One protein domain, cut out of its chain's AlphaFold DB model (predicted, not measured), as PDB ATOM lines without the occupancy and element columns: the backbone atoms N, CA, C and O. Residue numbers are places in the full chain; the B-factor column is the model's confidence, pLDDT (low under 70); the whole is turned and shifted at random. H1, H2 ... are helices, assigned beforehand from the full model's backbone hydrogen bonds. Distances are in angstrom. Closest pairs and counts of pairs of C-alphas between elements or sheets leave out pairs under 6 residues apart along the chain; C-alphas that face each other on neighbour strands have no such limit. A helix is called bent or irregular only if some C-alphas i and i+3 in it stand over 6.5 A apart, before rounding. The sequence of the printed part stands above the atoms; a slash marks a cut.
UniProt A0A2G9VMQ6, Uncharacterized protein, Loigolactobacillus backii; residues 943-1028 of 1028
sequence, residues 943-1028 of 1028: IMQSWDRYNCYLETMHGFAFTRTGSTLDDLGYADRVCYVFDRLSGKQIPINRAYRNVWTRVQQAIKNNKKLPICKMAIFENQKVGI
ATOM      1  N   ILE A 943       3.539  21.483 -28.274       86.81
ATOM      2  CA  ILE A 943       3.057  21.674 -26.901       86.81
ATOM      3  C   ILE A 943       1.697  21.011 -26.629       86.81
ATOM      4  O   ILE A 943       1.316  20.891 -25.471       86.81
ATOM      5  N   MET A 944       0.960  20.602 -27.668       86.88
ATOM      6  CA  MET A 944      -0.363  19.984 -27.535       86.88
ATOM      7  C   MET A 944      -0.306  18.460 -27.433       86.88
ATOM      8  O   MET A 944      -1.325  17.862 -27.131       86.88
ATOM      9  N   GLN A 945       0.840  17.815 -27.674       81.81
ATOM     10  CA  GLN A 945       0.890  16.352 -27.805       81.81
ATOM     11  C   GLN A 945       0.589  15.602 -26.493       81.81
ATOM     12  O   GLN A 945       0.065  14.492 -26.530       81.81
ATOM     13  N   SER A 946       0.917  16.172 -25.330       86.00
ATOM     14  CA  SER A 946       0.608  15.561 -24.032       86.00
ATOM     15  C   SER A 946       0.465  16.595 -22.919       86.00
ATOM     16  O   SER A 946       1.003  17.703 -23.010       86.00
ATOM     17  N   TRP A 947      -0.211  16.197 -21.836       89.62
ATOM     18  CA  TRP A 947      -0.343  17.016 -20.632       89.62
ATOM     19  C   TRP A 947       1.025  17.409 -20.057       89.62
ATOM     20  O   TRP A 947       1.236  18.575 -19.739       89.62
ATOM     21  N   ASP A 948       1.987  16.479 -20.014       89.12
ATOM     22  CA  ASP A 948       3.338  16.760 -19.516       89.12
ATOM     23  C   ASP A 948       4.050  17.849 -20.339       89.12
ATOM     24  O   ASP A 948       4.664  18.758 -19.774       89.12
ATOM     25  N   ARG A 949       3.947  17.792 -21.680       87.69
ATOM     26  CA  ARG A 949       4.526  18.813 -22.571       87.69
ATOM     27  C   ARG A 949       3.866  20.159 -22.342       87.69
ATOM     28  O   ARG A 949       4.557  21.161 -22.172       87.69
ATOM     29  N   TYR A 950       2.540  20.183 -22.302       90.69
ATOM     30  CA  TYR A 950       1.782  21.396 -22.041       90.69
ATOM     31  C   TYR A 950       2.149  22.025 -20.687       90.69
ATOM     32  O   TYR A 950       2.446  23.220 -20.612       90.69
ATOM     33  N   ASN A 951       2.217  21.221 -19.625       90.69
ATOM     34  CA  ASN A 951       2.589  21.696 -18.298       90.69
ATOM     35  C   ASN A 951       4.033  22.233 -18.281       90.69
ATOM     36  O   ASN A 951       4.294  23.340 -17.808       90.69
ATOM     37  N   CYS A 952       4.976  21.515 -18.901       87.50
ATOM     38  CA  CYS A 952       6.360  21.970 -19.017       87.50
ATOM     39  C   CYS A 952       6.494  23.269 -19.837       87.50
ATOM     40  O   CYS A 952       7.350  24.119 -19.549       87.50
ATOM     41  N   TYR A 953       5.637  23.457 -20.847       89.62
ATOM     42  CA  TYR A 953       5.552  24.695 -21.620       89.62
ATOM     43  C   TYR A 953       5.146  25.859 -20.720       89.62
ATOM     44  O   TYR A 953       5.873  26.852 -20.668       89.62
ATOM     45  N   LEU A 954       4.058  25.720 -19.960       89.94
ATOM     46  CA  LEU A 954       3.608  26.756 -19.029       89.94
ATOM     47  C   LEU A 954       4.686  27.091 -17.995       89.94
ATOM     48  O   LEU A 954       5.030  28.258 -17.809       89.94
ATOM     49  N   GLU A 955       5.306  26.082 -17.384       86.69
ATOM     50  CA  GLU A 955       6.406  26.296 -16.444       86.69
ATOM     51  C   GLU A 955       7.603  27.021 -17.078       86.69
ATOM     52  O   GLU A 955       8.293  27.809 -16.417       86.69
ATOM     53  N   THR A 956       7.880  26.747 -18.356       83.94
ATOM     54  CA  THR A 956       8.924  27.443 -19.116       83.94
ATOM     55  C   THR A 956       8.553  28.908 -19.317       83.94
ATOM     56  O   THR A 956       9.384  29.777 -19.038       83.94
ATOM     57  N   MET A 957       7.315  29.172 -19.742       85.19
ATOM     58  CA  MET A 957       6.789  30.515 -19.993       85.19
ATOM     59  C   MET A 957       6.757  31.367 -18.720       85.19
ATOM     60  O   MET A 957       7.181  32.521 -18.756       85.19
ATOM     61  N   HIS A 958       6.347  30.797 -17.583       83.19
ATOM     62  CA  HIS A 958       6.308  31.500 -16.298       83.19
ATOM     63  C   HIS A 958       7.690  31.668 -15.656       83.19
ATOM     64  O   HIS A 958       7.959  32.663 -14.988       83.19
ATOM     65  N   GLY A 959       8.585  30.693 -15.830       69.06
ATOM     66  CA  GLY A 959       9.831  30.660 -15.076       69.06
ATOM     67  C   GLY A 959      10.978  31.484 -15.668       69.06
ATOM     68  O   GLY A 959      11.858  31.903 -14.912       69.06
ATOM     69  N   PHE A 960      11.122  31.593 -16.994       64.19
ATOM     70  CA  PHE A 960      12.344  32.124 -17.628       64.19
ATOM     71  C   PHE A 960      12.194  33.573 -18.113       64.19
ATOM     72  O   PHE A 960      11.369  33.869 -18.965       64.19
ATOM     73  N   ALA A 961      13.070  34.471 -17.639       55.44
ATOM     74  CA  ALA A 961      13.241  35.802 -18.227       55.44
ATOM     75  C   ALA A 961      13.910  35.693 -19.613       55.44
ATOM     76  O   ALA A 961      14.975  35.083 -19.762       55.44
ATOM     77  N   PHE A 962      13.287  36.281 -20.635       52.28
ATOM     78  CA  PHE A 962      13.554  35.947 -22.039       52.28
ATOM     79  C   PHE A 962      14.809  36.539 -22.677       52.28
ATOM     80  O   PHE A 962      15.227  36.088 -23.743       52.28
ATOM     81  N   THR A 963      15.483  37.467 -22.001       51.56
ATOM     82  CA  THR A 963      16.821  37.925 -22.404       51.56
ATOM     83  C   THR A 963      17.845  36.790 -22.423       51.56
ATOM     84  O   THR A 963      18.825  36.880 -23.152       51.56
ATOM     85  N   ARG A 964      17.624  35.703 -21.665       51.94
ATOM     86  CA  ARG A 964      18.486  34.513 -21.706       51.94
ATOM     87  C   ARG A 964      18.070  33.478 -22.746       51.94
ATOM     88  O   ARG A 964      18.962  32.832 -23.285       51.94
ATOM     89  N   THR A 965      16.773  33.284 -22.999       55.16
ATOM     90  CA  THR A 965      16.244  32.164 -23.804       55.16
ATOM     91  C   THR A 965      16.281  32.417 -25.307       55.16
ATOM     92  O   THR A 965      16.584  31.482 -26.033       55.16
ATOM     93  N   GLY A 966      16.054  33.645 -25.792       52.16
ATOM     94  CA  GLY A 966      16.100  33.936 -27.237       52.16
ATOM     95  C   GLY A 966      17.468  33.628 -27.858       52.16
ATOM     96  O   GLY A 966      17.578  32.813 -28.765       52.16
ATOM     97  N   SER A 967      18.542  34.166 -27.269       56.78
ATOM     98  CA  SER A 967      19.910  33.934 -27.755       56.78
ATOM     99  C   SER A 967      20.425  32.507 -27.542       56.78
ATOM    100  O   SER A 967      21.360  32.100 -28.220       56.78
ATOM    101  N   THR A 968      19.893  31.761 -26.562       60.03
ATOM    102  CA  THR A 968      20.293  30.356 -26.349       60.03
ATOM    103  C   THR A 968      19.512  29.398 -27.228       60.03
ATOM    104  O   THR A 968      20.099  28.428 -27.693       60.03
ATOM    105  N   LEU A 969      18.224  29.651 -27.469       60.31
ATOM    106  CA  LEU A 969      17.416  28.810 -28.336       60.31
ATOM    107  C   LEU A 969      17.921  28.930 -29.777       60.31
ATOM    108  O   LEU A 969      18.204  27.900 -30.375       60.31
ATOM    109  N   ASP A 970      18.157  30.123 -30.318       60.00
ATOM    110  CA  ASP A 970      18.544  30.335 -31.732       60.00
ATOM    111  C   ASP A 970      19.920  29.763 -32.154       60.00
ATOM    112  O   ASP A 970      20.308  29.852 -33.317       60.00
ATOM    113  N   ASP A 971      20.651  29.136 -31.234       65.44
ATOM    114  CA  ASP A 971      21.968  28.547 -31.462       65.44
ATOM    115  C   ASP A 971      21.881  27.192 -32.214       65.44
ATOM    116  O   ASP A 971      21.240  26.237 -31.754       65.44
ATOM    117  N   LEU A 972      22.549  27.104 -33.375       56.09
ATOM    118  CA  LEU A 972      22.750  25.882 -34.169       56.09
ATOM    119  C   LEU A 972      23.578  24.876 -33.347       56.09
ATOM    120  O   LEU A 972      24.804  24.915 -33.335       56.09
ATOM    121  N   GLY A 973      22.898  23.990 -32.619       64.75
ATOM    122  CA  GLY A 973      23.510  23.042 -31.679       64.75
ATOM    123  C   GLY A 973      22.978  23.166 -30.249       64.75
ATOM    124  O   GLY A 973      23.535  22.566 -29.328       64.75
ATOM    125  N   TYR A 974      21.914  23.945 -30.018       71.44
ATOM    126  CA  TYR A 974      21.244  23.992 -28.717       71.44
ATOM    127  C   TYR A 974      20.744  22.606 -28.288       71.44
ATOM    128  O   TYR A 974      21.044  22.191 -27.175       71.44
ATOM    129  N   ALA A 975      20.062  21.858 -29.164       63.97
ATOM    130  CA  ALA A 975      19.583  20.506 -28.852       63.97
ATOM    131  C   ALA A 975      20.733  19.570 -28.432       63.97
ATOM    132  O   ALA A 975      20.696  19.014 -27.336       63.97
ATOM    133  N   ASP A 976      21.804  19.507 -29.227       70.88
ATOM    134  CA  ASP A 976      23.001  18.704 -28.937       70.88
ATOM    135  C   ASP A 976      23.666  19.092 -27.615       70.88
ATOM    136  O   ASP A 976      24.132  18.244 -26.858       70.88
ATOM    137  N   ARG A 977      23.692  20.389 -27.305       76.56
ATOM    138  CA  ARG A 977      24.231  20.922 -26.053       76.56
ATOM    139  C   ARG A 977      23.368  20.555 -24.857       76.56
ATOM    140  O   ARG A 977      23.914  20.281 -23.791       76.56
ATOM    141  N   VAL A 978      22.047  20.541 -25.022       71.81
ATOM    142  CA  VAL A 978      21.121  20.062 -23.995       71.81
ATOM    143  C   VAL A 978      21.312  18.555 -23.807       71.81
ATOM    144  O   VAL A 978      21.487  18.135 -22.668       71.81
ATOM    145  N   CYS A 979      21.405  17.755 -24.879       70.25
ATOM    146  CA  CYS A 979      21.667  16.307 -24.803       70.25
ATOM    147  C   CYS A 979      22.980  16.031 -24.071       70.25
ATOM    148  O   CYS A 979      23.004  15.305 -23.082       70.25
ATOM    149  N   TYR A 980      24.047  16.715 -24.482       78.12
ATOM    150  CA  TYR A 980      25.362  16.626 -23.863       78.12
ATOM    151  C   TYR A 980      25.326  16.953 -22.364       78.12
ATOM    152  O   TYR A 980      25.941  16.258 -21.559       78.12
ATOM    153  N   VAL A 981      24.601  18.000 -21.959       76.12
ATOM    154  CA  VAL A 981      24.449  18.336 -20.539       76.12
ATOM    155  C   VAL A 981      23.663  17.251 -19.796       76.12
ATOM    156  O   VAL A 981      24.090  16.857 -18.714       76.12
ATOM    157  N   PHE A 982      22.561  16.738 -20.348       73.19
ATOM    158  CA  PHE A 982      21.729  15.723 -19.687       73.19
ATOM    159  C   PHE A 982      22.390  14.363 -19.566       73.19
ATOM    160  O   PHE A 982      22.331  13.752 -18.501       73.19
ATOM    161  N   ASP A 983      23.065  13.905 -20.610       77.69
ATOM    162  CA  ASP A 983      23.822  12.660 -20.577       77.69
ATOM    163  C   ASP A 983      24.913  12.738 -19.494       77.69
ATOM    164  O   ASP A 983      25.079  11.808 -18.708       77.69
ATOM    165  N   ARG A 984      25.574  13.894 -19.334       77.31
ATOM    166  CA  ARG A 984      26.523  14.113 -18.228       77.31
ATOM    167  C   ARG A 984      25.836  14.180 -16.855       77.31
ATOM    168  O   ARG A 984      26.402  13.668 -15.894       77.31
ATOM    169  N   LEU A 985      24.654  14.802 -16.734       74.88
ATOM    170  CA  LEU A 985      23.894  14.861 -15.467       74.88
ATOM    171  C   LEU A 985      23.337  13.499 -15.041       74.88
ATOM    172  O   LEU A 985      23.269  13.223 -13.850       74.88
ATOM    173  N   SER A 986      22.964  12.655 -16.001       71.25
ATOM    174  CA  SER A 986      22.481  11.285 -15.770       71.25
ATOM    175  C   SER A 986      23.611  10.275 -15.540       71.25
ATOM    176  O   SER A 986      23.353   9.088 -15.378       71.25
ATOM    177  N   GLY A 987      24.868  10.733 -15.507       76.25
ATOM    178  CA  GLY A 987      26.028   9.896 -15.212       76.25
ATOM    179  C   GLY A 987      26.596   9.131 -16.409       76.25
ATOM    180  O   GLY A 987      27.526   8.346 -16.224       76.25
ATOM    181  N   LYS A 988      26.114   9.362 -17.641       79.56
ATOM    182  CA  LYS A 988      26.711   8.752 -18.836       79.56
ATOM    183  C   LYS A 988      28.128   9.288 -19.055       79.56
ATOM    184  O   LYS A 988      28.379  10.499 -19.065       79.56
ATOM    185  N   GLN A 989      29.070   8.377 -19.284       78.94
ATOM    186  CA  GLN A 989      30.457   8.722 -19.586       78.94
ATOM    187  C   GLN A 989      30.618   9.139 -21.052       78.94
ATOM    188  O   GLN A 989      31.057   8.368 -21.897       78.94
ATOM    189  N   ILE A 990      30.271  10.391 -21.351       80.19
ATOM    190  CA  ILE A 990      30.544  11.024 -22.649       80.19
ATOM    191  C   ILE A 990      31.788  11.937 -22.582       80.19
ATOM    192  O   ILE A 990      31.950  12.658 -21.582       80.19
ATOM    193  N   PRO A 991      32.671  11.931 -23.610       78.50
ATOM    194  CA  PRO A 991      33.872  12.770 -23.671       78.50
ATOM    195  C   PRO A 991      33.549  14.260 -23.597       78.50
ATOM    196  O   PRO A 991      32.514  14.696 -24.096       78.50
ATOM    197  N   ILE A 992      34.448  15.067 -23.020       74.25
ATOM    198  CA  ILE A 992      34.224  16.513 -22.924       74.25
ATOM    199  C   ILE A 992      34.223  17.128 -24.325       74.25
ATOM    200  O   ILE A 992      35.278  17.305 -24.935       74.25
ATOM    201  N   ASN A 993      33.048  17.523 -24.812       78.06
ATOM    202  CA  ASN A 993      32.952  18.281 -26.049       78.06
ATOM    203  C   ASN A 993      33.407  19.723 -25.782       78.06
ATOM    204  O   ASN A 993      32.781  20.466 -25.017       78.06
ATOM    205  N   ARG A 994      34.515  20.131 -26.415       79.25
ATOM    206  CA  ARG A 994      35.114  21.463 -26.237       79.25
ATOM    207  C   ARG A 994      34.132  22.591 -26.582       79.25
ATOM    208  O   ARG A 994      34.178  23.622 -25.916       79.25
ATOM    209  N   ALA A 995      33.210  22.370 -27.525       76.75
ATOM    210  CA  ALA A 995      32.172  23.333 -27.898       76.75
ATOM    211  C   ALA A 995      31.137  23.570 -26.779       76.75
ATOM    212  O   ALA A 995      30.583  24.661 -26.665       76.75
ATOM    213  N   TYR A 996      30.909  22.582 -25.902       81.56
ATOM    214  CA  TYR A 996      29.878  22.632 -24.854       81.56
ATOM    215  C   TYR A 996      30.440  22.751 -23.431       81.56
ATOM    216  O   TYR A 996      29.678  22.901 -22.472       81.56
ATOM    217  N   ARG A 997      31.771  22.755 -23.279       79.81
ATOM    218  CA  ARG A 997      32.474  22.846 -21.989       79.81
ATOM    219  C   ARG A 997      31.995  24.021 -21.135       79.81
ATOM    220  O   ARG A 997      31.685  23.828 -19.966       79.81
ATOM    221  N   ASN A 998      31.865  25.211 -21.722       77.75
ATOM    222  CA  ASN A 998      31.440  26.413 -20.995       77.75
ATOM    223  C   ASN A 998      30.011  26.300 -20.453       77.75
ATOM    224  O   ASN A 998      29.718  26.783 -19.359       77.75
ATOM    225  N   VAL A 999      29.114  25.658 -21.203       74.12
ATOM    226  CA  VAL A 999      27.729  25.453 -20.768       74.12
ATOM    227  C   VAL A 999      27.662  24.399 -19.675       74.12
ATOM    228  O   VAL A 999      27.009  24.639 -18.665       74.12
ATOM    229  N   TRP A1000      28.418  23.308 -19.801       81.56
ATOM    230  CA  TRP A1000      28.562  22.319 -18.734       81.56
ATOM    231  C   TRP A1000      29.102  22.935 -17.439       81.56
ATOM    232  O   TRP A1000      28.514  22.747 -16.380       81.56
ATOM    233  N   THR A1001      30.150  23.760 -17.514       81.19
ATOM    234  CA  THR A1001      30.686  24.464 -16.339       81.19
ATOM    235  C   THR A1001      29.647  25.394 -15.709       81.19
ATOM    236  O   THR A1001      29.497  25.404 -14.488       81.19
ATOM    237  N   ARG A1002      28.873  26.134 -16.516       79.00
ATOM    238  CA  ARG A1002      27.776  26.985 -16.020       79.00
ATOM    239  C   ARG A1002      26.654  26.174 -15.373       79.00
ATOM    240  O   ARG A1002      26.093  26.624 -14.381       79.00
ATOM    241  N   VAL A1003      26.337  24.994 -15.906       74.81
ATOM    242  CA  VAL A1003      25.355  24.064 -15.327       74.81
ATOM    243  C   VAL A1003      25.851  23.530 -13.987       74.81
ATOM    244  O   VAL A1003      25.133  23.635 -12.999       74.81
ATOM    245  N   GLN A1004      27.093  23.049 -13.910       80.44
ATOM    246  CA  GLN A1004      27.692  22.585 -12.656       80.44
ATOM    247  C   GLN A1004      27.736  23.696 -11.599       80.44
ATOM    248  O   GLN A1004      27.420  23.457 -10.438       80.44
ATOM    249  N   GLN A1005      28.071  24.928 -11.996       81.62
ATOM    250  CA  GLN A1005      28.022  26.094 -11.110       81.62
ATOM    251  C   GLN A1005      26.595  26.452 -10.687       81.62
ATOM    252  O   GLN A1005      26.390  26.861  -9.547       81.62
ATOM    253  N   ALA A1006      25.612  26.331 -11.580       76.62
ATOM    254  CA  ALA A1006      24.215  26.568 -11.242       76.62
ATOM    255  C   ALA A1006      23.728  25.541 -10.211       76.62
ATOM    256  O   ALA A1006      23.204  25.945  -9.180       76.62
ATOM    257  N   ILE A1007      24.016  24.253 -10.425       75.94
ATOM    258  CA  ILE A1007      23.693  23.161  -9.495       75.94
ATOM    259  C   ILE A1007      24.366  23.385  -8.139       75.94
ATOM    260  O   ILE A1007      23.689  23.402  -7.117       75.94
ATOM    261  N   LYS A1008      25.682  23.644  -8.126       85.50
ATOM    262  CA  LYS A1008      26.448  23.880  -6.891       85.50
ATOM    263  C   LYS A1008      25.897  25.048  -6.066       85.50
ATOM    264  O   LYS A1008      25.959  25.015  -4.845       85.50
ATOM    265  N   ASN A1009      25.372  26.074  -6.731       84.19
ATOM    266  CA  ASN A1009      24.857  27.278  -6.082       84.19
ATOM    267  C   ASN A1009      23.333  27.255  -5.870       84.19
ATOM    268  O   ASN A1009      22.771  28.298  -5.543       84.19
ATOM    269  N   ASN A1010      22.660  26.127  -6.130       76.75
ATOM    270  CA  ASN A1010      21.198  26.014  -6.143       76.75
ATOM    271  C   ASN A1010      20.504  27.110  -6.989       76.75
ATOM    272  O   ASN A1010      19.458  27.653  -6.639       76.75
ATOM    273  N   LYS A1011      21.138  27.496  -8.103       74.88
ATOM    274  CA  LYS A1011      20.659  28.510  -9.049       74.88
ATOM    275  C   LYS A1011      19.970  27.848 -10.234       74.88
ATOM    276  O   LYS A1011      20.254  26.712 -10.606       74.88
ATOM    277  N   LYS A1012      19.105  28.615 -10.897       67.31
ATOM    278  CA  LYS A1012      18.393  28.167 -12.093       67.31
ATOM    279  C   LYS A1012      19.356  27.743 -13.209       67.31
ATOM    280  O   LYS A1012      20.281  28.488 -13.546       67.31
ATOM    281  N   LEU A1013      19.099  26.578 -13.806       68.88
ATOM    282  CA  LEU A1013      19.880  26.057 -14.928       68.88
ATOM    283  C   LEU A1013      19.861  27.029 -16.127       68.88
ATOM    284  O   LEU A1013      18.841  27.672 -16.387       68.88
ATOM    285  N   PRO A1014      20.960  27.123 -16.898       66.88
ATOM    286  CA  PRO A1014      21.036  27.949 -18.106       66.88
ATOM    287  C   PRO A1014      20.309  27.339 -19.326       66.88
ATOM    288  O   PRO A1014      20.549  27.778 -20.445       66.88
ATOM    289  N   ILE A1015      19.452  26.332 -19.122       71.56
ATOM    290  CA  ILE A1015      18.691  25.597 -20.145       71.56
ATOM    291  C   ILE A1015      17.199  25.706 -19.801       71.56
ATOM    292  O   ILE A1015      16.840  25.637 -18.624       71.56
ATOM    293  N   CYS A1016      16.329  25.891 -20.801       76.50
ATOM    294  CA  CYS A1016      14.881  25.989 -20.579       76.50
ATOM    295  C   CYS A1016      14.251  24.632 -20.214       76.50
ATOM    296  O   CYS A1016      14.667  23.602 -20.735       76.50
ATOM    297  N   LYS A1017      13.220  24.636 -19.355       77.00
ATOM    298  CA  LYS A1017      12.544  23.421 -18.856       77.00
ATOM    299  C   LYS A1017      11.990  22.538 -19.985       77.00
ATOM    300  O   LYS A1017      12.208  21.336 -19.952       77.00
ATOM    301  N   MET A1018      11.378  23.124 -21.016       79.38
ATOM    302  CA  MET A1018      10.872  22.373 -22.175       79.38
ATOM    303  C   MET A1018      11.949  21.508 -22.854       79.38
ATOM    304  O   MET A1018      11.720  20.345 -23.164       79.38
ATOM    305  N   ALA A1019      13.158  22.046 -23.034       73.81
ATOM    306  CA  ALA A1019      14.245  21.295 -23.659       73.81
ATOM    307  C   ALA A1019      14.758  20.144 -22.774       73.81
ATOM    308  O   ALA A1019      15.219  19.130 -23.288       73.81
ATOM    309  N   ILE A1020      14.669  20.298 -21.447       75.00
ATOM    310  CA  ILE A1020      14.987  19.238 -20.479       75.00
ATOM    311  C   ILE A1020      14.035  18.059 -20.663       75.00
ATOM    312  O   ILE A1020      14.476  16.919 -20.796       75.00
ATOM    313  N   PHE A1021      12.738  18.362 -20.686       78.12
ATOM    314  CA  PHE A1021      11.673  17.373 -20.774       78.12
ATOM    315  C   PHE A1021      11.808  16.478 -22.016       78.12
ATOM    316  O   PHE A1021      11.744  15.255 -21.914       78.12
ATOM    317  N   GLU A1022      12.065  17.070 -23.182       71.75
ATOM    318  CA  GLU A1022      12.186  16.328 -24.447       71.75
ATOM    319  C   GLU A1022      13.377  15.372 -24.449       71.75
ATOM    320  O   GLU A1022      13.247  14.211 -24.827       71.75
ATOM    321  N   ASN A1023      14.526  15.816 -23.942       66.56
ATOM    322  CA  ASN A1023      15.720  14.976 -23.917       66.56
ATOM    323  C   ASN A1023      15.612  13.805 -22.937       66.56
ATOM    324  O   ASN A1023      16.166  12.742 -23.202       66.56
ATOM    325  N   GLN A1024      14.880  13.966 -21.831       68.50
ATOM    326  CA  GLN A1024      14.611  12.861 -20.907       68.50
ATOM    327  C   GLN A1024      13.736  11.770 -21.539       68.50
ATOM    328  O   GLN A1024      13.889  10.604 -21.191       68.50
ATOM    329  N   LYS A1025      12.851  12.124 -22.480       64.31
ATOM    330  CA  LYS A1025      11.979  11.170 -23.187       64.31
ATOM    331  C   LYS A1025      12.643  10.499 -24.389       64.31
ATOM    332  O   LYS A1025      12.260   9.387 -24.712       64.31
ATOM    333  N   VAL A1026      13.625  11.139 -25.029       55.84
ATOM    334  CA  VAL A1026      14.425  10.534 -26.118       55.84
ATOM    335  C   VAL A1026      15.446   9.510 -25.580       55.84
ATOM    336  O   VAL A1026      15.966   8.696 -26.335       55.84
ATOM    337  N   GLY A1027      15.748   9.553 -24.276       47.34
ATOM    338  CA  GLY A1027      16.688   8.656 -23.594       47.34
ATOM    339  C   GLY A1027      16.073   7.438 -22.888       47.34
ATOM    340  O   GLY A1027      16.782   6.819 -22.094       47.34
ATOM    341  N   ILE A1028      14.798   7.129 -23.145       34.25
ATOM    342  CA  ILE A1028      14.071   5.911 -22.738       34.25
ATOM    343  C   ILE A1028      13.653   5.206 -24.026       34.25
ATOM    344  O   ILE A1028      13.769   3.963 -24.072       34.25
TER     345      ILE A1028
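This is residues 943 to 1028 of the 1028 residues of an uncharacterized protein of Loigolactobacillus backii (UniProt A0A2G9VMQ6). Five helices make this domain: the last one, H5, packs in between H1 on one side and H3 on the other, with H4 packed by one end on the far side of H3. H1 and H5 are side by side and run opposite ways, H3 crosses H5, and the short H2 sits at the side and touches no helix. The printed part has 86 residues, with H1, H2, H3, H4 and H5 in that order along the chain, and no named strand; the class is all helix. The whole is compact, with a radius of gyration of the C-alphas of 13.0 A, and rounded, spanning 35 by 31 by 27 A.

Begin with H1, residues 947 to 959, and look ahead to H5, residues 1017 to 1026: the two touch, their closest C-alphas being those of Thr 956 and Lys 1017, 5.4 A apart. They run opposite ways at a shallow tilt of 31 degrees. Next comes H2, residues 962 to 969, which is apart from H1. H2 is close to but not clearly touching H3, residues 974 to 985; their closest C-alphas, of Thr 968 and Tyr 974, are 6.9 A apart. H3 touches H5, closest at the C-alphas of Cys 979 and Asn 1023, 6.2 A apart, and about perpendicular at 72 degrees, only just past a steep tilt. With residues 977 to 981 alone, H3 touches residues 999 to 1003 of H4, itself residues 997 to 1008. Their closest C-alphas, of Val 981 and Trp 1000, are 6.0 A apart, and they run the same way at a steep tilt of 50 degrees. The helix packing is mostly crossed, but only just: of the 3 touching pairs, 1 is at a shallow tilt. In H1, H3, H4 and H5 every O i to N i+4 pair is within hydrogen-bond range; in H2 2 of 4 are.

Find C-alpha 947 at (-0.343, 17.016, -20.632); from there H1 runs 17.9 A to C-alpha 959. H2 runs 10.3 A from 962 to 969, neither bent nor irregular, but only just: C-alphas 963 and 966 are 6.3 A apart. H3 starts at C-alpha 974, (21.244, 23.992, -28.717), and spans 16.3 A to 985. H4 spans 16.3 A from 997 to 1008. H5 runs 14.9 A from 1017 to C-alpha 1026 at (14.425, 10.534, -26.118).

The C-alphas of Trp 947 and Arg 994 are the two farthest apart, 36.2 A. The printed part has no cut and ends at Ile 1028, the chain's last residue. The link from H3 to H4, 11 residues, is long. The mean pLDDT of the printed part is 73.7; look for values under 70 at residues 959 to 973, 975, 1012 to 1014 and 1023 to 1028.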